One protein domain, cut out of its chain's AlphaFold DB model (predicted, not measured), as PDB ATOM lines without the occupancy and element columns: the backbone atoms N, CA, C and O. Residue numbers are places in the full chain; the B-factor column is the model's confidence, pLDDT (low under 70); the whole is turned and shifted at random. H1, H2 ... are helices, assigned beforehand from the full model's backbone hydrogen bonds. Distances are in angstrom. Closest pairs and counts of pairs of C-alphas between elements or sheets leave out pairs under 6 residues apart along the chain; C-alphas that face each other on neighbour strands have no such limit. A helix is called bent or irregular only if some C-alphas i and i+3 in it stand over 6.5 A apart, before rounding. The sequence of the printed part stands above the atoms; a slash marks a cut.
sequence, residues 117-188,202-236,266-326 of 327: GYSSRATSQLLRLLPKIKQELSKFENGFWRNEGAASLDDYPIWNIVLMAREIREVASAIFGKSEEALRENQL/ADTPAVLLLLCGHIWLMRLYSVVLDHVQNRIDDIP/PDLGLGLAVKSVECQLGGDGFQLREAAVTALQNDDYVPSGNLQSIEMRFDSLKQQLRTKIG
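AT A GLANCE: This is residues 117 to 188, 202 to 236 and 266 to 326 of the 327 residues of the protein "Acyl-protein thioesterase 1,2" of Cordyceps javanica (UniProt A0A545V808). A loose up-and-down bundle of three helices, H1, H2a and H3, stands beside a second group, H4, H5 and H6, in which H4 and H5 form a hairpin and H6 runs alongside H5. The two groups meet thinly between H3 and H4, and residues 180 to 188, with most of arm H2b, stick out at one end. The printed part has 168 residues with six named helices, H1 to H6 in order, and no named strand; the class is all helix, mostly aligned. The whole is only just loose, close to compact, with a radius of gyration of the C-alphas of 19.0 A, and only just elongated, spanning 59 by 39 by 28 A.

IN THESE COORDINATES: H1, residues 121 to 141, begins with its C-alpha at (113.860, 67.794, 112.208) and is 30.4 A long; it is neither bent nor irregular, but only just, with C-alphas 128 and 131 6.4 A apart. H2, residues 158 to 187, was assigned as one helix by its hydrogen bonds but is bent, C-alphas 175 and 178 being 6.6 A apart; its arms are H2a, residues 158 to 175, 25.6 A, and H2b, residues 178 to 187, 14.6 A. H3, residues 204 to 234, is 45.5 A long. H4, residues 266 to 281, is 22.7 A long, and H5, residues 283 to 297, 21.3 A. H6, residues 307 to 325, is 27.3 A long and ends at (96.574, 86.304, 150.349).

HOW THE PARTS SIT: H1 and H2a, a helical hairpin, touch at a shallow tilt of 20 degrees, opposite ways; their closest C-alphas, Ala 122 and Val 171, are 5.4 A apart. H2b stands at a steep tilt of 45 degrees to H2a and touches no helix. H3 touches H2a with residues 206 to 217 alone, at a shallow tilt of 20 degrees, opposite ways, the closest C-alphas being Ala 172 and Leu 210, 7.5 A. H1 and H3 are near each other. H3 and H4 only just touch, with 3 pairs of C-alphas within 8 A, closest Leu 225 and Ala 273 at 7.5 A. H4 and H5, a helical hairpin, touch at a steep tilt of 37 degrees, only just past shallow, closest C-alphas Glu 278 and Gly 285, 4.2 A. H5 and H6 are close but not clearly touching, closest C-alphas Ala 292 and Leu 317, 7.5 A. In H2a, H3, H4 and H6 every O i to N i+4 pair is within hydrogen-bond range; in H1 15 of 17, in H2b 5 of 6 and in H5 10 of 11 are.

THE WHOLE: The C-alphas farthest apart, Leu 188 and Pro 236, are 62.2 A apart. Residues 189 to 201 and 237 to 265 are not printed, with gaps of 22.0 A and 28.0 A between C-alphas. The link from H1 to H2 is long. The mean pLDDT of the printed part is 71.6, and residues 178 to 188 and 266 to 277 are among those under 70.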
ATOM      1  N   GLY A 117     112.804  71.328 100.415       50.31
ATOM      2  CA  GLY A 117     113.789  70.232 100.256       50.31
ATOM      3  C   GLY A 117     114.648  69.819 101.468       50.31
ATOM      4  O   GLY A 117     115.221  68.733 101.472       50.31
ATOM      5  N   TYR A 118     114.695  70.621 102.525       54.69
ATOM      6  CA  TYR A 118     115.474  70.433 103.734       54.69
ATOM      7  C   TYR A 118     114.499  70.401 104.904       54.69
ATOM      8  O   TYR A 118     114.338  71.366 105.651       54.69
ATOM      9  N   SER A 119     113.813  69.267 105.060       56.22
ATOM     10  CA  SER A 119     113.063  68.981 106.282       56.22
ATOM     11  C   SER A 119     114.062  68.732 107.412       56.22
ATOM     12  O   SER A 119     114.384  67.600 107.775       56.22
ATOM     13  N   SER A 120     114.621  69.818 107.946       74.75
ATOM     14  CA  SER A 120     115.284  69.779 109.238       74.75
ATOM     15  C   SER A 120     114.262  69.266 110.250       74.75
ATOM     16  O   SER A 120     113.119  69.729 110.291       74.75
ATOM     17  N   ARG A 121     114.670  68.309 111.091       82.94
ATOM     18  CA  ARG A 121     113.860  67.794 112.208       82.94
ATOM     19  C   ARG A 121     113.215  68.938 113.003       82.94
ATOM     20  O   ARG A 121     112.054  68.823 113.388       82.94
ATOM     21  N   ALA A 122     113.937  70.048 113.164       81.69
ATOM     22  CA  ALA A 122     113.458  71.255 113.825       81.69
ATOM     23  C   ALA A 122     112.293  71.929 113.074       81.69
ATOM     24  O   ALA A 122     111.280  72.246 113.688       81.69
ATOM     25  N   THR A 123     112.351  72.051 111.744       79.88
ATOM     26  CA  THR A 123     111.240  72.585 110.937       79.88
ATOM     27  C   THR A 123     109.978  71.738 111.110       79.88
ATOM     28  O   THR A 123     108.904  72.273 111.364       79.88
ATOM     29  N   SER A 124     110.102  70.405 111.084       84.19
ATOM     30  CA  SER A 124     108.956  69.513 111.322       84.19
ATOM     31  C   SER A 124     108.384  69.620 112.745       84.19
ATOM     32  O   SER A 124     107.179  69.457 112.947       84.19
ATOM     33  N   GLN A 125     109.232  69.903 113.742       88.38
ATOM     34  CA  GLN A 125     108.790  70.175 115.109       88.38
ATOM     35  C   GLN A 125     108.040  71.505 115.175       88.38
ATOM     36  O   GLN A 125     106.949  71.541 115.737       88.38
ATOM     37  N   LEU A 126     108.560  72.556 114.538       83.88
ATOM     38  CA  LEU A 126     107.923  73.873 114.496       83.88
ATOM     39  C   LEU A 126     106.523  73.803 113.878       83.88
ATOM     40  O   LEU A 126     105.555  74.303 114.448       83.88
ATOM     41  N   LEU A 127     106.400  73.099 112.754       84.88
ATOM     42  CA  LEU A 127     105.128  72.886 112.063       84.88
ATOM     43  C   LEU A 127     104.128  72.085 112.897       84.88
ATOM     44  O   LEU A 127     102.927  72.321 112.814       84.88
ATOM     45  N   ARG A 128     104.609  71.175 113.750       88.88
ATOM     46  CA  ARG A 128     103.769  70.427 114.695       88.88
ATOM     47  C   ARG A 128     103.319  71.273 115.887       88.88
ATOM     48  O   ARG A 128     102.238  71.028 116.420       88.88
ATOM     49  N   LEU A 129     104.128  72.240 116.317       86.88
ATOM     50  CA  LEU A 129     103.776  73.171 117.395       86.88
ATOM     51  C   LEU A 129     102.726  74.182 116.948       86.88
ATOM     52  O   LEU A 129     101.823  74.515 117.708       86.88
ATOM     53  N   LEU A 130     102.800  74.617 115.696       83.44
ATOM     54  CA  LEU A 130     101.912  75.618 115.120       83.44
ATOM     55  C   LEU A 130     100.400  75.359 115.330       83.44
ATOM     56  O   LEU A 130      99.712  76.260 115.819       83.44
ATOM     57  N   PRO A 131      99.841  74.165 115.034       87.00
ATOM     58  CA  PRO A 131      98.431  73.888 115.289       87.00
ATOM     59  C   PRO A 131      98.099  73.855 116.784       87.00
ATOM     60  O   PRO A 131      96.996  74.258 117.149       87.00
ATOM     61  N   LYS A 132      99.034  73.436 117.651       89.25
ATOM     62  CA  LYS A 132      98.835  73.473 119.108       89.25
ATOM     63  C   LYS A 132      98.738  74.910 119.606       89.25
ATOM     64  O   LYS A 132      97.780  75.242 120.297       89.25
ATOM     65  N   ILE A 133      99.666  75.768 119.174       82.25
ATOM     66  CA  ILE A 133      99.666  77.200 119.500       82.25
ATOM     67  C   ILE A 133      98.350  77.816 119.067       82.25
ATOM     68  O   ILE A 133      97.693  78.454 119.875       82.25
ATOM     69  N   LYS A 134      97.923  77.557 117.827       84.06
ATOM     70  CA  LYS A 134      96.649  78.046 117.294       84.06
ATOM     71  C   LYS A 134      95.437  77.553 118.093       84.06
ATOM     72  O   LYS A 134      94.484  78.302 118.286       84.06
ATOM     73  N   GLN A 135      95.445  76.300 118.533       88.94
ATOM     74  CA  GLN A 135      94.356  75.739 119.326       88.94
ATOM     75  C   GLN A 135      94.276  76.388 120.709       88.94
ATOM     76  O   GLN A 135      93.199  76.822 121.112       88.94
ATOM     77  N   GLU A 136      95.395  76.477 121.423       85.81
ATOM     78  CA  GLU A 136      95.468  77.131 122.734       85.81
ATOM     79  C   GLU A 136      95.147  78.622 122.630       85.81
ATOM     80  O   GLU A 136      94.445  79.167 123.472       85.81
ATOM     81  N   LEU A 137      95.546  79.255 121.531       79.44
ATOM     82  CA  LEU A 137      95.119  80.594 121.158       79.44
ATOM     83  C   LEU A 137      93.618  80.742 121.058       79.44
ATOM     84  O   LEU A 137      93.039  81.655 121.630       79.44
ATOM     85  N   SER A 138      92.988  79.838 120.317       85.06
ATOM     86  CA  SER A 138      91.546  79.852 120.143       85.06
ATOM     87  C   SER A 138      90.844  79.629 121.479       85.06
ATOM     88  O   SER A 138      89.790  80.219 121.706       85.06
ATOM     89  N   LYS A 139      91.407  78.798 122.365       84.25
ATOM     90  CA  LYS A 139      90.907  78.628 123.735       84.25
ATOM     91  C   LYS A 139      91.141  79.866 124.584       84.25
ATOM     92  O   LYS A 139      90.317  80.149 125.436       84.25
ATOM     93  N   PHE A 140      92.229  80.597 124.363       80.81
ATOM     94  CA  PHE A 140      92.464  81.867 125.025       80.81
ATOM     95  C   PHE A 140      91.448  82.895 124.521       80.81
ATOM     96  O   PHE A 140      90.589  83.313 125.276       80.81
ATOM     97  N   GLU A 141      91.419  83.227 123.237       82.19
ATOM     98  CA  GLU A 141      90.515  84.248 122.690       82.19
ATOM     99  C   GLU A 141      89.029  84.004 123.000       82.19
ATOM    100  O   GLU A 141      88.304  84.961 123.260       82.19
ATOM    101  N   ASN A 142      88.588  82.741 123.012       83.94
ATOM    102  CA  ASN A 142      87.197  82.361 123.295       83.94
ATOM    103  C   ASN A 142      86.999  81.794 124.712       83.94
ATOM    104  O   ASN A 142      85.970  81.182 124.997       83.94
ATOM    105  N   GLY A 143      88.009  81.912 125.571       77.12
ATOM    106  CA  GLY A 143      88.057  81.237 126.860       77.12
ATOM    107  C   GLY A 143      87.135  81.849 127.898       77.12
ATOM    108  O   GLY A 143      86.851  83.045 127.886       77.12
ATOM    109  N   PHE A 144      86.735  81.011 128.855       69.31
ATOM    110  CA  PHE A 144      85.910  81.399 130.000       69.31
ATOM    111  C   PHE A 144      86.514  82.527 130.845       69.31
ATOM    112  O   PHE A 144      85.760  83.214 131.523       69.31
ATOM    113  N   TRP A 145      87.826  82.772 130.757       73.06
ATOM    114  CA  TRP A 145      88.507  83.872 131.448       73.06
ATOM    115  C   TRP A 145      88.044  85.273 131.029       73.06
ATOM    116  O   TRP A 145      88.227  86.217 131.791       73.06
ATOM    117  N   ARG A 146      87.401  85.419 129.860       70.44
ATOM    118  CA  ARG A 146      86.761  86.681 129.451       70.44
ATOM    119  C   ARG A 146      85.434  86.950 130.143       70.44
ATOM    120  O   ARG A 146      85.017  88.101 130.213       70.44
ATOM    121  N   ASN A 147      84.754  85.907 130.600       73.75
ATOM    122  CA  ASN A 147      83.503  86.072 131.312       73.75
ATOM    123  C   ASN A 147      83.859  86.308 132.783       73.75
ATOM    124  O   ASN A 147      84.684  85.582 133.335       73.75
ATOM    125  N   GLU A 148      83.227  87.295 133.420       62.78
ATOM    126  CA  GLU A 148      83.464  87.728 134.815       62.78
ATOM    127  C   GLU A 148      83.442  86.581 135.853       62.78
ATOM    128  O   GLU A 148      83.875  86.746 136.990       62.78
ATOM    129  N   GLY A 149      82.976  85.392 135.457       59.78
ATOM    130  CA  GLY A 149      82.933  84.175 136.257       59.78
ATOM    131  C   GLY A 149      84.201  83.314 136.283       59.78
ATOM    132  O   GLY A 149      84.129  82.219 136.836       59.78
ATOM    133  N   ALA A 150      85.341  83.727 135.714       56.56
ATOM    134  CA  ALA A 150      86.586  82.988 135.943       56.56
ATOM    135  C   ALA A 150      87.005  83.104 137.410       56.56
ATOM    136  O   ALA A 150      87.554  84.115 137.854       56.56
ATOM    137  N   ALA A 151      86.669  82.057 138.160       56.25
ATOM    138  CA  ALA A 151      86.803  81.983 139.605       56.25
ATOM    139  C   ALA A 151      88.240  81.686 140.058       56.25
ATOM    140  O   ALA A 151      88.538  81.843 141.238       56.25
ATOM    141  N   SER A 152      89.137  81.267 139.154       67.75
ATOM    142  CA  SER A 152      90.504  80.898 139.514       67.75
ATOM    143  C   SER A 152      91.538  81.344 138.483       67.75
ATOM    144  O   SER A 152      91.353  81.221 137.273       67.75
ATOM    145  N   LEU A 153      92.691  81.797 138.986       66.19
ATOM    146  CA  LEU A 153      93.902  82.039 138.201       66.19
ATOM    147  C   LEU A 153      94.403  80.759 137.499       66.19
ATOM    148  O   LEU A 153      95.151  80.838 136.532       66.19
ATOM    149  N   ASP A 154      93.991  79.576 137.964       70.69
ATOM    150  CA  ASP A 154      94.354  78.298 137.341       70.69
ATOM    151  C   ASP A 154      93.678  78.071 135.986       70.69
ATOM    152  O   ASP A 154      94.200  77.315 135.169       70.69
ATOM    153  N   ASP A 155      92.563  78.756 135.717       73.88
ATOM    154  CA  ASP A 155      91.847  78.642 134.442       73.88
ATOM    155  C   ASP A 155      92.521  79.454 133.323       73.88
ATOM    156  O   ASP A 155      92.142  79.361 132.151       73.88
ATOM    157  N   TYR A 156      93.540  80.252 133.662       73.38
ATOM    158  CA  TYR A 156      94.320  80.992 132.683       73.38
ATOM    159  C   TYR A 156      95.266  80.056 131.923       73.38
ATOM    160  O   TYR A 156      96.206  79.513 132.510       73.38
ATOM    161  N   PRO A 157      95.159  79.953 130.585       75.94
ATOM    162  CA  PRO A 157      96.065  79.129 129.784       75.94
ATOM    163  C   PRO A 157      97.449  79.782 129.617       75.94
ATOM    164  O   PRO A 157      98.219  79.382 128.745       75.94
ATOM    165  N   ILE A 158      97.786  80.783 130.442       75.69
ATOM    166  CA  ILE A 158      99.079  81.480 130.435       75.69
ATOM    167  C   ILE A 158     100.215  80.460 130.516       75.69
ATOM    168  O   ILE A 158     101.179  80.561 129.762       75.69
ATOM    169  N   TRP A 159     100.066  79.434 131.362       80.12
ATOM    170  CA  TRP A 159     101.082  78.400 131.525       80.12
ATOM    171  C   TRP A 159     101.375  77.640 130.232       80.12
ATOM    172  O   TRP A 159     102.525  77.577 129.801       80.12
ATOM    173  N   ASN A 160     100.332  77.136 129.565       83.19
ATOM    174  CA  ASN A 160     100.481  76.423 128.295       83.19
ATOM    175  C   ASN A 160     101.174  77.295 127.249       83.19
ATOM    176  O   ASN A 160     101.954  76.803 126.438       83.19
ATOM    177  N   ILE A 161     100.909  78.599 127.268       78.00
ATOM    178  CA  ILE A 161     101.476  79.518 126.292       78.00
ATOM    179  C   ILE A 161     102.951  79.795 126.566       78.00
ATOM    180  O   ILE A 161     103.750  79.759 125.630       78.00
ATOM    181  N   VAL A 162     103.332  79.989 127.829       79.06
ATOM    182  CA  VAL A 162     104.744  80.085 128.228       79.06
ATOM    183  C   VAL A 162     105.492  78.800 127.857       79.06
ATOM    184  O   VAL A 162     106.585  78.864 127.291       79.06
ATOM    185  N   LEU A 163     104.875  77.640 128.092       85.00
ATOM    186  CA  LEU A 163     105.432  76.337 127.737       85.00
ATOM    187  C   LEU A 163     105.685  76.219 126.228       85.00
ATOM    188  O   LEU A 163     106.790  75.888 125.802       85.00
ATOM    189  N   MET A 164     104.690  76.559 125.408       82.81
ATOM    190  CA  MET A 164     104.826  76.532 123.951       82.81
ATOM    191  C   MET A 164     105.839  77.561 123.448       82.81
ATOM    192  O   MET A 164     106.598  77.261 122.533       82.81
ATOM    193  N   ALA A 165     105.896  78.760 124.036       81.12
ATOM    194  CA  ALA A 165     106.894  79.766 123.680       81.12
ATOM    195  C   ALA A 165     108.318  79.250 123.928       81.12
ATOM    196  O   ALA A 165     109.210  79.464 123.103       81.12
ATOM    197  N   ARG A 166     108.521  78.502 125.019       83.81
ATOM    198  CA  ARG A 166     109.782  77.810 125.288       83.81
ATOM    199  C   ARG A 166     110.075  76.728 124.249       83.81
ATOM    200  O   ARG A 166     111.180  76.715 123.715       83.81
ATOM    201  N   GLU A 167     109.110  75.873 123.914       86.31
ATOM    202  CA  GLU A 167     109.298  74.843 122.879       86.31
ATOM    203  C   GLU A 167     109.646  75.467 121.514       86.31
ATOM    204  O   GLU A 167     110.559  75.004 120.830       86.31
ATOM    205  N   ILE A 168     108.983  76.565 121.129       83.75
ATOM    206  CA  ILE A 168     109.314  77.325 119.912       83.75
ATOM    207  C   ILE A 168     110.741  77.863 119.995       83.75
ATOM    208  O   ILE A 168     111.469  77.771 119.010       83.75
ATOM    209  N   ARG A 169     111.153  78.410 121.145       82.12
ATOM    210  CA  ARG A 169     112.516  78.921 121.350       82.12
ATOM    211  C   ARG A 169     113.554  77.815 121.204       82.12
ATOM    212  O   ARG A 169     114.563  78.042 120.549       82.12
ATOM    213  N   GLU A 170     113.325  76.637 121.774       85.56
ATOM    214  CA  GLU A 170     114.240  75.494 121.648       85.56
ATOM    215  C   GLU A 170     114.364  75.042 120.186       85.56
ATOM    216  O   GLU A 170     115.468  74.842 119.677       85.56
ATOM    217  N   VAL A 171     113.239  74.974 119.471       84.69
ATOM    218  CA  VAL A 171     113.219  74.643 118.041       84.69
ATOM    219  C   VAL A 171     113.906  75.725 117.204       84.69
ATOM    220  O   VAL A 171     114.709  75.404 116.329       84.69
ATOM    221  N   ALA A 172     113.651  77.000 117.491       79.75
ATOM    222  CA  ALA A 172     114.314  78.125 116.843       79.75
ATOM    223  C   ALA A 172     115.823  78.093 117.112       79.75
ATOM    224  O   ALA A 172     116.609  78.207 116.179       79.75
ATOM    225  N   SER A 173     116.248  77.841 118.349       80.94
ATOM    226  CA  SER A 173     117.660  77.689 118.705       80.94
ATOM    227  C   SER A 173     118.314  76.531 117.955       80.94
ATOM    228  O   SER A 173     119.472  76.636 117.572       80.94
ATOM    229  N   ALA A 174     117.598  75.439 117.689       82.25
ATOM    230  CA  ALA A 174     118.129  74.341 116.882       82.25
ATOM    231  C   ALA A 174     118.287  74.708 115.391       82.25
ATOM    232  O   ALA A 174     119.148  74.141 114.711       82.25
ATOM    233  N   ILE A 175     117.464  75.634 114.884       78.06
ATOM    234  CA  ILE A 175     117.525  76.147 113.507       78.06
ATOM    235  C   ILE A 175     118.634  77.198 113.378       78.06
ATOM    236  O   ILE A 175     119.463  77.104 112.477       78.06
ATOM    237  N   PHE A 176     118.676  78.167 114.293       73.56
ATOM    238  CA  PHE A 176     119.560  79.332 114.220       73.56
ATOM    239  C   PHE A 176     120.897  79.145 114.943       73.56
ATOM    240  O   PHE A 176     121.911  79.651 114.475       73.56
ATOM    241  N   GLY A 177     120.937  78.387 116.040       70.75
ATOM    242  CA  GLY A 177     122.129  78.245 116.889       70.75
ATOM    243  C   GLY A 177     123.300  77.551 116.194       70.75
ATOM    244  O   GLY A 177     124.455  77.823 116.501       70.75
ATOM    245  N   LYS A 178     123.037  76.737 115.163       66.25
ATOM    246  CA  LYS A 178     124.106  76.175 114.320       66.25
ATOM    247  C   LYS A 178     124.865  77.241 113.526       66.25
ATOM    248  O   LYS A 178     126.012  77.011 113.161       66.25
ATOM    249  N   SER A 179     124.239  78.388 113.253       61.03
ATOM    250  CA  SER A 179     124.897  79.496 112.561       61.03
ATOM    251  C   SER A 179     125.869  80.246 113.468       61.03
ATOM    252  O   SER A 179     126.817  80.833 112.960       61.03
ATOM    253  N   GLU A 180     125.638  80.255 114.780       62.44
ATOM    254  CA  GLU A 180     126.432  81.042 115.727       62.44
ATOM    255  C   GLU A 180     127.741  80.329 116.091       62.44
ATOM    256  O   GLU A 180     128.808  80.943 116.076       62.44
ATOM    257  N   GLU A 181     127.688  79.006 116.283       65.62
ATOM    258  CA  GLU A 181     128.881  78.184 116.533       65.62
ATOM    259  C   GLU A 181     129.837  78.201 115.326       65.62
ATOM    260  O   GLU A 181     131.041  78.403 115.476       65.62
ATOM    261  N   ALA A 182     129.288  78.103 114.109       63.53
ATOM    262  CA  ALA A 182     130.059  78.211 112.869       63.53
ATOM    263  C   ALA A 182     130.663  79.614 112.661       63.53
ATOM    264  O   ALA A 182     131.699  79.754 112.008       63.53
ATOM    265  N   LEU A 183     130.033  80.660 113.212       62.56
ATOM    266  CA  LEU A 183     130.578  82.016 113.185       62.56
ATOM    267  C   LEU A 183     131.762  82.151 114.155       62.56
ATOM    268  O   LEU A 183     132.785  82.724 113.781       62.56
ATOM    269  N   ARG A 184     131.652  81.589 115.370       66.50
ATOM    270  CA  ARG A 184     132.737  81.586 116.369       66.50
ATOM    271  C   ARG A 184     133.956  80.794 115.907       66.50
ATOM    272  O   ARG A 184     135.078  81.255 116.101       66.50
ATOM    273  N   GLU A 185     133.754  79.632 115.293       67.94
ATOM    274  CA  GLU A 185     134.856  78.777 114.835       67.94
ATOM    275  C   GLU A 185     135.604  79.400 113.640       67.94
ATOM    276  O   GLU A 185     136.833  79.364 113.586       67.94
ATOM    277  N   ASN A 186     134.892  80.092 112.742       60.91
ATOM    278  CA  ASN A 186     135.513  80.832 111.637       60.91
ATOM    279  C   ASN A 186     136.205  82.136 112.072       60.91
ATOM    280  O   ASN A 186     137.137  82.579 111.402       60.91
ATOM    281  N   GLN A 187     135.805  82.748 113.192       62.88
ATOM    282  CA  GLN A 187     136.439  83.978 113.685       62.88
ATOM    283  C   GLN A 187     137.874  83.760 114.187       62.88
ATOM    284  O   GLN A 187     138.692  84.674 114.114       62.88
ATOM    285  N   LEU A 188     138.204  82.553 114.659       66.88
ATOM    286  CA  LEU A 188     139.556  82.218 115.125       66.88
ATOM    287  C   LEU A 188     140.519  81.841 113.991       66.88
ATOM    288  O   LEU A 188     141.727  81.817 114.213       66.88
ATOM    289  N   ALA A 202     119.970  83.415 106.357       60.12
ATOM    290  CA  ALA A 202     118.984  82.971 107.325       60.12
ATOM    291  C   ALA A 202     117.710  82.676 106.543       60.12
ATOM    292  O   ALA A 202     117.245  83.539 105.790       60.12
ATOM    293  N   ASP A 203     117.214  81.444 106.651       68.88
ATOM    294  CA  ASP A 203     116.050  81.019 105.892       68.88
ATOM    295  C   ASP A 203     114.924  82.011 106.189       68.88
ATOM    296  O   ASP A 203     114.396  82.067 107.302       68.88
ATOM    297  N   THR A 204     114.571  82.828 105.192       75.19
ATOM    298  CA  THR A 204     113.487  83.814 105.256       75.19
ATOM    299  C   THR A 204     112.230  83.275 105.964       75.19
ATOM    300  O   THR A 204     111.685  83.998 106.800       75.19
ATOM    301  N   PRO A 205     111.773  82.020 105.733       66.31
ATOM    302  CA  PRO A 205     110.628  81.479 106.467       66.31
ATOM    303  C   PRO A 205     110.860  81.324 107.977       66.31
ATOM    304  O   PRO A 205     109.933  81.552 108.752       66.31
ATOM    305  N   ALA A 206     112.069  80.977 108.421       69.44
ATOM    306  CA  ALA A 206     112.369  80.836 109.843       69.44
ATOM    307  C   ALA A 206     112.316  82.196 110.557       69.44
ATOM    308  O   ALA A 206     111.742  82.306 111.641       69.44
ATOM    309  N   VAL A 207     112.853  83.248 109.926       74.75
ATOM    310  CA  VAL A 207     112.799  84.621 110.459       74.75
ATOM    311  C   VAL A 207     111.354  85.119 110.547       74.75
ATOM    312  O   VAL A 207     110.954  85.674 111.568       74.75
ATOM    313  N   LEU A 208     110.538  84.865 109.517       75.38
ATOM    314  CA  LEU A 208     109.116  85.223 109.524       75.38
ATOM    315  C   LEU A 208     108.333  84.492 110.622       75.38
ATOM    316  O   LEU A 208     107.495  85.105 111.279       75.38
ATOM    317  N   LEU A 209     108.616  83.206 110.855       72.31
ATOM    318  CA  LEU A 209     107.990  82.436 111.935       72.31
ATOM    319  C   LEU A 209     108.374  82.976 113.315       72.31
ATOM    320  O   LEU A 209     107.513  83.071 114.189       72.31
ATOM    321  N   LEU A 210     109.631  83.385 113.498       74.56
ATOM    322  CA  LEU A 210     110.105  83.970 114.749       74.56
ATOM    323  C   LEU A 210     109.465  85.339 115.015       74.56
ATOM    324  O   LEU A 210     108.957  85.574 116.109       74.56
ATOM    325  N   LEU A 211     109.407  86.209 114.002       78.31
ATOM    326  CA  LEU A 211     108.711  87.497 114.091       78.31
ATOM    327  C   LEU A 211     107.213  87.314 114.367       78.31
ATOM    328  O   LEU A 211     106.655  88.002 115.219       78.31
ATOM    329  N   CYS A 212     106.570  86.355 113.697       77.69
ATOM    330  CA  CYS A 212     105.168  86.016 113.927       77.69
ATOM    331  C   CYS A 212     104.935  85.554 115.375       77.69
ATOM    332  O   CYS A 212     104.044  86.071 116.050       77.69
ATOM    333  N   GLY A 213     105.780  84.649 115.883       77.19
ATOM    334  CA  GLY A 213     105.736  84.193 117.273       77.19
ATOM    335  C   GLY A 213     105.953  85.326 118.277       77.19
ATOM    336  O   GLY A 213     105.240  85.402 119.275       77.19
ATOM    337  N   HIS A 214     106.875  86.248 117.993       75.38
ATOM    338  CA  HIS A 214     107.151  87.398 118.855       75.38
ATOM    339  C   HIS A 214     105.978  88.386 118.917       75.38
ATOM    340  O   HIS A 214     105.529  88.742 120.007       75.38
ATOM    341  N   ILE A 215     105.430  88.789 117.764       77.00
ATOM    342  CA  ILE A 215     104.239  89.656 117.698       77.00
ATOM    343  C   ILE A 215     103.085  89.014 118.464       77.00
ATOM    344  O   ILE A 215     102.329  89.690 119.167       77.00
ATOM    345  N   TRP A 216     102.953  87.699 118.335       75.62
ATOM    346  CA  TRP A 216     101.906  86.958 118.999       75.62
ATOM    347  C   TRP A 216     102.065  86.943 120.528       75.62
ATOM    348  O   TRP A 216     101.108  87.231 121.249       75.62
ATOM    349  N   LEU A 217     103.283  86.711 121.017       75.56
ATOM    350  CA  LEU A 217     103.604  86.766 122.442       75.56
ATOM    351  C   LEU A 217     103.307  88.151 123.033       75.56
ATOM    352  O   LEU A 217     102.693  88.249 124.093       75.56
ATOM    353  N   MET A 218     103.666  89.220 122.318       78.50
ATOM    354  CA  MET A 218     103.379  90.594 122.742       78.50
ATOM    355  C   MET A 218     101.875  90.869 122.847       78.50
ATOM    356  O   MET A 218     101.428  91.509 123.798       78.50
ATOM    357  N   ARG A 219     101.069  90.350 121.910       79.12
ATOM    358  CA  ARG A 219      99.604  90.470 121.985       79.12
ATOM    359  C   ARG A 219      99.045  89.739 123.192       79.12
ATOM    360  O   ARG A 219      98.237  90.309 123.919       79.12
ATOM    361  N   LEU A 220      99.491  88.511 123.434       74.19
ATOM    362  CA  LEU A 220      99.064  87.765 124.610       74.19
ATOM    363  C   LEU A 220      99.390  88.527 125.893       74.19
ATOM    364  O   LEU A 220      98.534  88.692 126.756       74.19
ATOM    365  N   TYR A 221     100.621  89.020 125.972       78.44
ATOM    366  CA  TYR A 221     101.107  89.767 127.112       78.44
ATOM    367  C   TYR A 221     100.246  91.001 127.390       78.44
ATOM    368  O   TYR A 221      99.827  91.211 128.522       78.44
ATOM    369  N   SER A 222      99.883  91.755 126.345       80.06
ATOM    370  CA  SER A 222      98.999  92.916 126.487       80.06
ATOM    371  C   SER A 222      97.608  92.557 127.016       80.06
ATOM    372  O   SER A 222      97.079  93.278 127.849       80.06
ATOM    373  N   VAL A 223      97.039  91.425 126.591       77.44
ATOM    374  CA  VAL A 223      95.712  90.977 127.044       77.44
ATOM    375  C   VAL A 223      95.748  90.509 128.497       77.44
ATOM    376  O   VAL A 223      94.839  90.804 129.266       77.44
ATOM    377  N   VAL A 224      96.802  89.784 128.882       77.25
ATOM    378  CA  VAL A 224      96.994  89.352 130.271       77.25
ATOM    379  C   VAL A 224      97.191  90.564 131.178       77.25
ATOM    380  O   VAL A 224      96.561  90.634 132.227       77.25
ATOM    381  N   LEU A 225      98.017  91.530 130.762       80.56
ATOM    382  CA  LEU A 225      98.221  92.771 131.505       80.56
ATOM    383  C   LEU A 225      96.931  93.577 131.658       80.56
ATOM    384  O   LEU A 225      96.642  94.017 132.762       80.56
ATOM    385  N   ASP A 226      96.154  93.735 130.586       80.38
ATOM    386  CA  ASP A 226      94.868  94.437 130.622       80.38
ATOM    387  C   ASP A 226      93.905  93.784 131.625       80.38
ATOM    388  O   ASP A 226      93.304  94.461 132.453       80.38
ATOM    389  N   HIS A 227      93.833  92.448 131.648       77.19
ATOM    390  CA  HIS A 227      93.000  91.749 132.625       77.19
ATOM    391  C   HIS A 227      93.497  91.910 134.066       77.19
ATOM    392  O   HIS A 227      92.689  92.093 134.974       77.19
ATOM    393  N   VAL A 228      94.811  91.826 134.292       77.25
ATOM    394  CA  VAL A 228      95.397  92.041 135.623       77.25
ATOM    395  C   VAL A 228      95.136  93.469 136.092       77.25
ATOM    396  O   VAL A 228      94.776  93.653 137.249       77.25
ATOM    397  N   GLN A 229      95.247  94.455 135.200       81.81
ATOM    398  CA  GLN A 229      94.946  95.848 135.508       81.81
ATOM    399  C   GLN A 229      93.474  96.024 135.895       81.81
ATOM    400  O   GLN A 229      93.199  96.557 136.963       81.81
ATOM    401  N   ASN A 230      92.544  95.478 135.107       78.62
ATOM    402  CA  ASN A 230      91.112  95.540 135.416       78.62
ATOM    403  C   ASN A 230      90.793  94.884 136.775       78.62
ATOM    404  O   ASN A 230      90.039  95.431 137.569       78.62
ATOM    405  N   ARG A 231      91.417  93.736 137.088       77.88
ATOM    406  CA  ARG A 231      91.263  93.067 138.393       77.88
ATOM    407  C   ARG A 231      91.844  93.876 139.546       77.88
ATOM    408  O   ARG A 231      91.294  93.836 140.638       77.88
ATOM    409  N   ILE A 232      92.971  94.545 139.322       78.62
ATOM    410  CA  ILE A 232      93.605  95.428 140.303       78.62
ATOM    411  C   ILE A 232      92.698  96.621 140.606       78.62
ATOM    412  O   ILE A 232      92.545  96.967 141.774       78.62
ATOM    413  N   ASP A 233      92.085  97.206 139.579       78.56
ATOM    414  CA  ASP A 233      91.178  98.346 139.722       78.56
ATOM    415  C   ASP A 233      89.887  97.959 140.476       78.56
ATOM    416  O   ASP A 233      89.305  98.792 141.174       78.56
ATOM    417  N   ASP A 234      89.480  96.685 140.401       77.50
ATOM    418  CA  ASP A 234      88.337  96.126 141.136       77.50
ATOM    419  C   ASP A 234      88.639  95.791 142.606       77.50
ATOM    420  O   ASP A 234      87.699  95.585 143.382       77.50
ATOM    421  N   ILE A 235      89.912  95.699 143.023       74.94
ATOM    422  CA  ILE A 235      90.237  95.469 144.436       74.94
ATOM    423  C   ILE A 235      89.808  96.727 145.188       74.94
ATOM    424  O   ILE A 235      90.404  97.787 144.977       74.94
ATOM    425  N   PRO A 236      88.796  96.646 146.074       73.56
ATOM    426  CA  PRO A 236      88.348  97.809 146.806       73.56
ATOM    427  C   PRO A 236      89.529  98.292 147.636       73.56
ATOM    428  O   PRO A 236      89.945  97.634 148.592       73.56
ATOM    429  N   PRO A 266     109.040  94.475 126.737       44.44
ATOM    430  CA  PRO A 266     108.288  93.581 127.631       44.44
ATOM    431  C   PRO A 266     108.757  93.556 129.099       44.44
ATOM    432  O   PRO A 266     107.923  93.346 129.979       44.44
ATOM    433  N   ASP A 267     110.029  93.835 129.399       43.44
ATOM    434  CA  ASP A 267     110.536  93.857 130.784       43.44
ATOM    435  C   ASP A 267     110.001  95.055 131.584       43.44
ATOM    436  O   ASP A 267     109.805  94.971 132.796       43.44
ATOM    437  N   LEU A 268     109.697  96.165 130.902       44.22
ATOM    438  CA  LEU A 268     109.122  97.364 131.515       44.22
ATOM    439  C   LEU A 268     107.665  97.151 131.944       44.22
ATOM    440  O   LEU A 268     107.278  97.577 133.032       44.22
ATOM    441  N   GLY A 269     106.869  96.464 131.119       43.53
ATOM    442  CA  GLY A 269     105.482  96.130 131.455       43.53
ATOM    443  C   GLY A 269     105.394  95.167 132.639       43.53
ATOM    444  O   GLY A 269     104.583  95.368 133.543       43.53
ATOM    445  N   LEU A 270     106.291  94.176 132.684       50.09
ATOM    446  CA  LEU A 270     106.326  93.195 133.770       50.09
ATOM    447  C   LEU A 270     106.830  93.837 135.055       50.09
ATOM    448  O   LEU A 270     106.249  93.619 136.113       50.09
ATOM    449  N   GLY A 271     107.857  94.682 134.949       54.97
ATOM    450  CA  GLY A 271     108.373  95.457 136.068       54.97
ATOM    451  C   GLY A 271     107.302  96.339 136.706       54.97
ATOM    452  O   GLY A 271     107.177  96.343 137.925       54.97
ATOM    453  N   LEU A 272     106.488  97.037 135.906       51.56
ATOM    454  CA  LEU A 272     105.410  97.894 136.417       51.56
ATOM    455  C   LEU A 272     104.262  97.095 137.049       51.56
ATOM    456  O   LEU A 272     103.814  97.450 138.137       51.56
ATOM    457  N   ALA A 273     103.821  96.004 136.416       49.62
ATOM    458  CA  ALA A 273     102.750  95.161 136.949       49.62
ATOM    459  C   ALA A 273     103.161  94.470 138.259       49.62
ATOM    460  O   ALA A 273     102.409  94.478 139.232       49.62
ATOM    461  N   VAL A 274     104.388  93.942 138.318       61.91
ATOM    462  CA  VAL A 274     104.952  93.362 139.544       61.91
ATOM    463  C   VAL A 274     105.052  94.428 140.631       61.91
ATOM    464  O   VAL A 274     104.619  94.182 141.751       61.91
ATOM    465  N   LYS A 275     105.522  95.636 140.301       62.66
ATOM    466  CA  LYS A 275     105.640  96.734 141.268       62.66
ATOM    467  C   LYS A 275     104.282  97.197 141.802       62.66
ATOM    468  O   LYS A 275     104.174  97.526 142.978       62.66
ATOM    469  N   SER A 276     103.231  97.177 140.979       60.81
ATOM    470  CA  SER A 276     101.856  97.447 141.424       60.81
ATOM    471  C   SER A 276     101.362  96.396 142.423       60.81
ATOM    472  O   SER A 276     100.793  96.740 143.458       60.81
ATOM    473  N   VAL A 277     101.635  95.116 142.157       56.72
ATOM    474  CA  VAL A 277     101.310  94.010 143.073       56.72
ATOM    475  C   VAL A 277     102.117  94.112 144.374       56.72
ATOM    476  O   VAL A 277     101.568  93.891 145.450       56.72
ATOM    477  N   GLU A 278     103.385  94.525 144.315       72.38
ATOM    478  CA  GLU A 278     104.199  94.802 145.506       72.38
ATOM    479  C   GLU A 278     103.622  95.939 146.354       72.38
ATOM    480  O   GLU A 278     103.578  95.824 147.576       72.38
ATOM    481  N   CYS A 279     103.133  97.014 145.724       70.62
ATOM    482  CA  CYS A 279     102.491  98.119 146.440       70.62
ATOM    483  C   CYS A 279     101.243  97.654 147.198       70.62
ATOM    484  O   CYS A 279     101.004  98.103 148.316       70.62
ATOM    485  N   GLN A 280     100.459  96.752 146.603       61.94
ATOM    486  CA  GLN A 280      99.229  96.232 147.206       61.94
ATOM    487  C   GLN A 280      99.484  95.186 148.294       61.94
ATOM    488  O   GLN A 280      98.740  95.123 149.267       61.94
ATOM    489  N   LEU A 281     100.539  94.381 148.151       58.47
ATOM    490  CA  LEU A 281     100.942  93.373 149.138       58.47
ATOM    491  C   LEU A 281     101.840  93.943 150.253       58.47
ATOM    492  O   LEU A 281     102.201  93.220 151.182       58.47
ATOM    493  N   GLY A 282     102.233  95.216 150.171       77.56
ATOM    494  CA  GLY A 282     103.127  95.857 151.133       77.56
ATOM    495  C   GLY A 282     104.503  95.181 151.210       77.56
ATOM    496  O   GLY A 282     105.023  94.651 150.227       77.56
ATOM    497  N   GLY A 283     105.112  95.171 152.401       74.50
ATOM    498  CA  GLY A 283     106.445  94.584 152.614       74.50
ATOM    499  C   GLY A 283     106.551  93.091 152.265       74.50
ATOM    500  O   GLY A 283     107.643  92.603 151.970       74.50
ATOM    501  N   ASP A 284     105.427  92.370 152.241       70.88
ATOM    502  CA  ASP A 284     105.365  90.952 151.881       70.88
ATOM    503  C   ASP A 284     105.463  90.695 150.372       70.88
ATOM    504  O   ASP A 284     105.952  89.634 149.969       70.88
ATOM    505  N   GLY A 285     105.031  91.649 149.541       70.12
ATOM    506  CA  GLY A 285     105.117  91.551 148.083       70.12
ATOM    507  C   GLY A 285     106.558  91.592 147.586       70.12
ATOM    508  O   GLY A 285     106.947  90.783 146.743       70.12
ATOM    509  N   PHE A 286     107.371  92.467 148.181       73.31
ATOM    510  CA  PHE A 286     108.794  92.581 147.863       73.31
ATOM    511  C   PHE A 286     109.552  91.276 148.149       73.31
ATOM    512  O   PHE A 286     110.275  90.776 147.290       73.31
ATOM    513  N   GLN A 287     109.324  90.668 149.320       73.62
ATOM    514  CA  GLN A 287     109.942  89.386 149.684       73.62
ATOM    515  C   GLN A 287     109.515  88.254 148.741       73.62
ATOM    516  O   GLN A 287     110.309  87.371 148.424       73.62
ATOM    517  N   LEU A 288     108.264  88.276 148.272       71.56
ATOM    518  CA  LEU A 288     107.746  87.284 147.334       71.56
ATOM    519  C   LEU A 288     108.367  87.436 145.939       71.56
ATOM    520  O   LEU A 288     108.738  86.432 145.330       71.56
ATOM    521  N   ARG A 289     108.532  88.672 145.445       75.94
ATOM    522  CA  ARG A 289     109.271  88.936 144.204       75.94
ATOM    523  C   ARG A 289     110.717  88.490 144.342       75.94
ATOM    524  O   ARG A 289     111.208  87.797 143.458       75.94
ATOM    525  N   GLU A 290     111.396  88.869 145.420       74.81
ATOM    526  CA  GLU A 290     112.795  88.503 145.640       74.81
ATOM    527  C   GLU A 290     112.959  86.980 145.705       74.81
ATOM    528  O   GLU A 290     113.841  86.436 145.044       74.81
ATOM    529  N   ALA A 291     112.052  86.268 146.381       67.56
ATOM    530  CA  ALA A 291     112.029  84.808 146.406       67.56
ATOM    531  C   ALA A 291     111.788  84.199 145.014       67.56
ATOM    532  O   ALA A 291     112.476  83.251 144.636       67.56
ATOM    533  N   ALA A 292     110.858  84.748 144.225       63.84
ATOM    534  CA  ALA A 292     110.575  84.284 142.867       63.84
ATOM    535  C   ALA A 292     111.755  84.531 141.914       63.84
ATOM    536  O   ALA A 292     112.152  83.637 141.170       63.84
ATOM    537  N   VAL A 293     112.353  85.724 141.961       69.19
ATOM    538  CA  VAL A 293     113.532  86.090 141.165       69.19
ATOM    539  C   VAL A 293     114.726  85.232 141.564       69.19
ATOM    540  O   VAL A 293     115.384  84.681 140.692       69.19
ATOM    541  N   THR A 294     114.955  85.029 142.860       70.12
ATOM    542  CA  THR A 294     116.019  84.154 143.373       70.12
ATOM    543  C   THR A 294     115.800  82.701 142.945       70.12
ATOM    544  O   THR A 294     116.747  82.024 142.554       70.12
ATOM    545  N   ALA A 295     114.554  82.214 142.940       60.34
ATOM    546  CA  ALA A 295     114.216  80.878 142.450       60.34
ATOM    547  C   ALA A 295     114.418  80.716 140.932       60.34
ATOM    548  O   ALA A 295     114.692  79.605 140.479       60.34
ATOM    549  N   LEU A 296     114.291  81.803 140.162       55.53
ATOM    550  CA  LEU A 296     114.539  81.839 138.717       55.53
ATOM    551  C   LEU A 296     116.022  82.062 138.367       55.53
ATOM    552  O   LEU A 296     116.474  81.579 137.337       55.53
ATOM    553  N   GLN A 297     116.774  82.792 139.195       61.97
ATOM    554  CA  GLN A 297     118.188  83.127 138.974       61.97
ATOM    555  C   GLN A 297     119.156  82.066 139.507       61.97
ATOM    556  O   GLN A 297     120.220  81.889 138.927       61.97
ATOM    557  N   ASN A 298     118.791  81.334 140.567       59.62
ATOM    558  CA  ASN A 298     119.572  80.193 141.066       59.62
ATOM    559  C   ASN A 298     119.518  78.966 140.137       59.62
ATOM    560  O   ASN A 298     120.088  77.924 140.463       59.62
ATOM    561  N   ASP A 299     118.843  79.062 138.989       50.94
ATOM    562  CA  ASP A 299     119.074  78.137 137.889       50.94
ATOM    563  C   ASP A 299     120.468  78.425 137.310       50.94
ATOM    564  O   ASP A 299     120.636  79.253 136.414       50.94
ATOM    565  N   ASP A 300     121.474  77.686 137.790       46.25
ATOM    566  CA  ASP A 300     122.612  77.322 136.949       46.25
ATOM    567  C   ASP A 300     122.022  76.764 135.650       46.25
ATOM    568  O   ASP A 300     121.461  75.665 135.618       46.25
ATOM    569  N   TYR A 301     122.047  77.592 134.607       42.97
ATOM    570  CA  TYR A 301     121.334  77.412 133.350       42.97
ATOM    571  C   TYR A 301     121.925  76.222 132.584       42.97
ATOM    572  O   TYR A 301     122.687  76.378 131.632       42.97
ATOM    573  N   VAL A 302     121.596  75.004 133.011       42.91
ATOM    574  CA  VAL A 302     121.859  73.778 132.265       42.91
ATOM    575  C   VAL A 302     120.645  73.563 131.357       42.91
ATOM    576  O   VAL A 302     119.558  73.259 131.856       42.91
ATOM    577  N   PRO A 303     120.782  73.684 130.022       46.53
ATOM    578  CA  PRO A 303     119.659  73.634 129.078       46.53
ATOM    579  C   PRO A 303     118.896  72.296 129.032       46.53
ATOM    580  O   PRO A 303     118.002  72.133 128.209       46.53
ATOM    581  N   SER A 304     119.233  71.323 129.883       45.56
ATOM    582  CA  SER A 304     118.602  70.002 129.949       45.56
ATOM    583  C   SER A 304     117.576  69.846 131.083       45.56
ATOM    584  O   SER A 304     117.136  68.730 131.353       45.56
ATOM    585  N   GLY A 305     117.223  70.926 131.785       50.31
ATOM    586  CA  GLY A 305     116.379  70.882 132.982       50.31
ATOM    587  C   GLY A 305     114.951  70.383 132.728       50.31
ATOM    588  O   GLY A 305     114.149  71.057 132.084       50.31
ATOM    589  N   ASN A 306     114.656  69.204 133.282       65.19
ATOM    590  CA  ASN A 306     113.363  68.519 133.339       65.19
ATOM    591  C   ASN A 306     112.179  69.479 133.605       65.19
ATOM    592  O   ASN A 306     112.095  70.083 134.675       65.19
ATOM    593  N   LEU A 307     111.241  69.557 132.655       60.84
ATOM    594  CA  LEU A 307     110.015  70.370 132.713       60.84
ATOM    595  C   LEU A 307     109.207  70.179 134.010       60.84
ATOM    596  O   LEU A 307     108.684  71.157 134.540       60.84
ATOM    597  N   GLN A 308     109.186  68.966 134.575       71.56
ATOM    598  CA  GLN A 308     108.499  68.697 135.846       71.56
ATOM    599  C   GLN A 308     109.069  69.500 137.020       71.56
ATOM    600  O   GLN A 308     108.334  69.867 137.932       71.56
ATOM    601  N   SER A 309     110.376  69.785 137.019       74.38
ATOM    602  CA  SER A 309     111.001  70.548 138.105       74.38
ATOM    603  C   SER A 309     110.493  71.985 138.149       74.38
ATOM    604  O   SER A 309     110.415  72.577 139.222       74.38
ATOM    605  N   ILE A 310     110.183  72.558 136.991       68.31
ATOM    606  CA  ILE A 310     109.719  73.938 136.880       68.31
ATOM    607  C   ILE A 310     108.237  74.023 137.255       68.31
ATOM    608  O   ILE A 310     107.852  74.929 137.988       68.31
ATOM    609  N   GLU A 311     107.438  73.040 136.839       71.75
ATOM    610  CA  GLU A 311     106.023  72.929 137.211       71.75
ATOM    611  C   GLU A 311     105.845  72.800 138.735       71.75
ATOM    612  O   GLU A 311     105.159  73.620 139.339       71.75
ATOM    613  N   MET A 312     106.581  71.892 139.390       79.31
ATOM    614  CA  MET A 312     106.523  71.734 140.854       79.31
ATOM    615  C   MET A 312     106.914  73.009 141.621       79.31
ATOM    616  O   MET A 312     106.339  73.314 142.666       79.31
ATOM    617  N   ARG A 313     107.905  73.765 141.127       73.06
ATOM    618  CA  ARG A 313     108.318  75.036 141.749       73.06
ATOM    619  C   ARG A 313     107.248  76.110 141.585       73.06
ATOM    620  O   ARG A 313     106.983  76.851 142.528       73.06
ATOM    621  N   PHE A 314     106.626  76.179 140.413       70.31
ATOM    622  CA  PHE A 314     105.545  77.120 140.159       70.31
ATOM    623  C   PHE A 314     104.312  76.814 141.017       70.31
ATOM    624  O   PHE A 314     103.743  77.728 141.611       70.31
ATOM    625  N   ASP A 315     103.961  75.536 141.180       78.44
ATOM    626  CA  ASP A 315     102.893  75.111 142.089       78.44
ATOM    627  C   ASP A 315     103.210  75.462 143.548       78.44
ATOM    628  O   ASP A 315     102.343  75.934 144.283       78.44
ATOM    629  N   SER A 316     104.473  75.322 143.962       82.00
ATOM    630  CA  SER A 316     104.919  75.763 145.286       82.00
ATOM    631  C   SER A 316     104.761  77.278 145.473       82.00
ATOM    632  O   SER A 316     104.244  77.713 146.504       82.00
ATOM    633  N   LEU A 317     105.128  78.079 144.465       74.56
ATOM    634  CA  LEU A 317     104.956  79.534 144.484       74.56
ATOM    635  C   LEU A 317     103.470  79.919 144.551       74.56
ATOM    636  O   LEU A 317     103.086  80.763 145.361       74.56
ATOM    637  N   LYS A 318     102.617  79.264 143.753       74.00
ATOM    638  CA  LYS A 318     101.158  79.437 143.801       74.00
ATOM    639  C   LYS A 318     100.601  79.147 145.191       74.00
ATOM    640  O   LYS A 318      99.793  79.922 145.698       74.00
ATOM    641  N   GLN A 319     101.041  78.056 145.816       80.56
ATOM    642  CA  GLN A 319     100.588  77.672 147.151       80.56
ATOM    643  C   GLN A 319     101.009  78.702 148.207       80.56
ATOM    644  O   GLN A 319     100.213  79.044 149.084       80.56
ATOM    645  N   GLN A 320     102.228  79.247 148.107       76.19
ATOM    646  CA  GLN A 320     102.676  80.342 148.973       76.19
ATOM    647  C   GLN A 320     101.822  81.600 148.784       76.19
ATOM    648  O   GLN A 320     101.409  82.205 149.773       76.19
ATOM    649  N   LEU A 321     101.505  81.951 147.532       70.00
ATOM    650  CA  LEU A 321     100.641  83.085 147.199       70.00
ATOM    651  C   LEU A 321      99.246  82.934 147.817       70.00
ATOM    652  O   LEU A 321      98.774  83.855 148.478       70.00
ATOM    653  N   ARG A 322      98.612  81.760 147.672       75.00
ATOM    654  CA  ARG A 322      97.302  81.478 148.291       75.00
ATOM    655  C   ARG A 322      97.346  81.624 149.804       75.00
ATOM    656  O   ARG A 322      96.518  82.323 150.378       75.00
ATOM    657  N   THR A 323      98.367  81.035 150.428       80.50
ATOM    658  CA  THR A 323      98.527  81.056 151.888       80.50
ATOM    659  C   THR A 323      98.697  82.482 152.421       80.50
ATOM    660  O   THR A 323      98.151  82.800 153.472       80.50
ATOM    661  N   LYS A 324      99.431  83.351 151.707       71.75
ATOM    662  CA  LYS A 324      99.635  84.748 152.121       71.75
ATOM    663  C   LYS A 324      98.425  85.650 151.854       71.75
ATOM    664  O   LYS A 324      98.170  86.539 152.654       71.75
ATOM    665  N   ILE A 325      97.702  85.440 150.753       66.81
ATOM    666  CA  ILE A 325      96.574  86.304 150.349       66.81
ATOM    667  C   ILE A 325      95.247  85.859 150.997       66.81
ATOM    668  O   ILE A 325      94.299  86.635 151.053       66.81
ATOM    669  N   GLY A 326      95.182  84.646 151.557       73.75
ATOM    670  CA  GLY A 326      94.000  84.145 152.265       73.75
ATOM    671  C   GLY A 326      92.922  83.557 151.348       73.75
ATOM    672  O   GLY A 326      91.744  83.610 151.698       73.75
TER     673      GLY A 326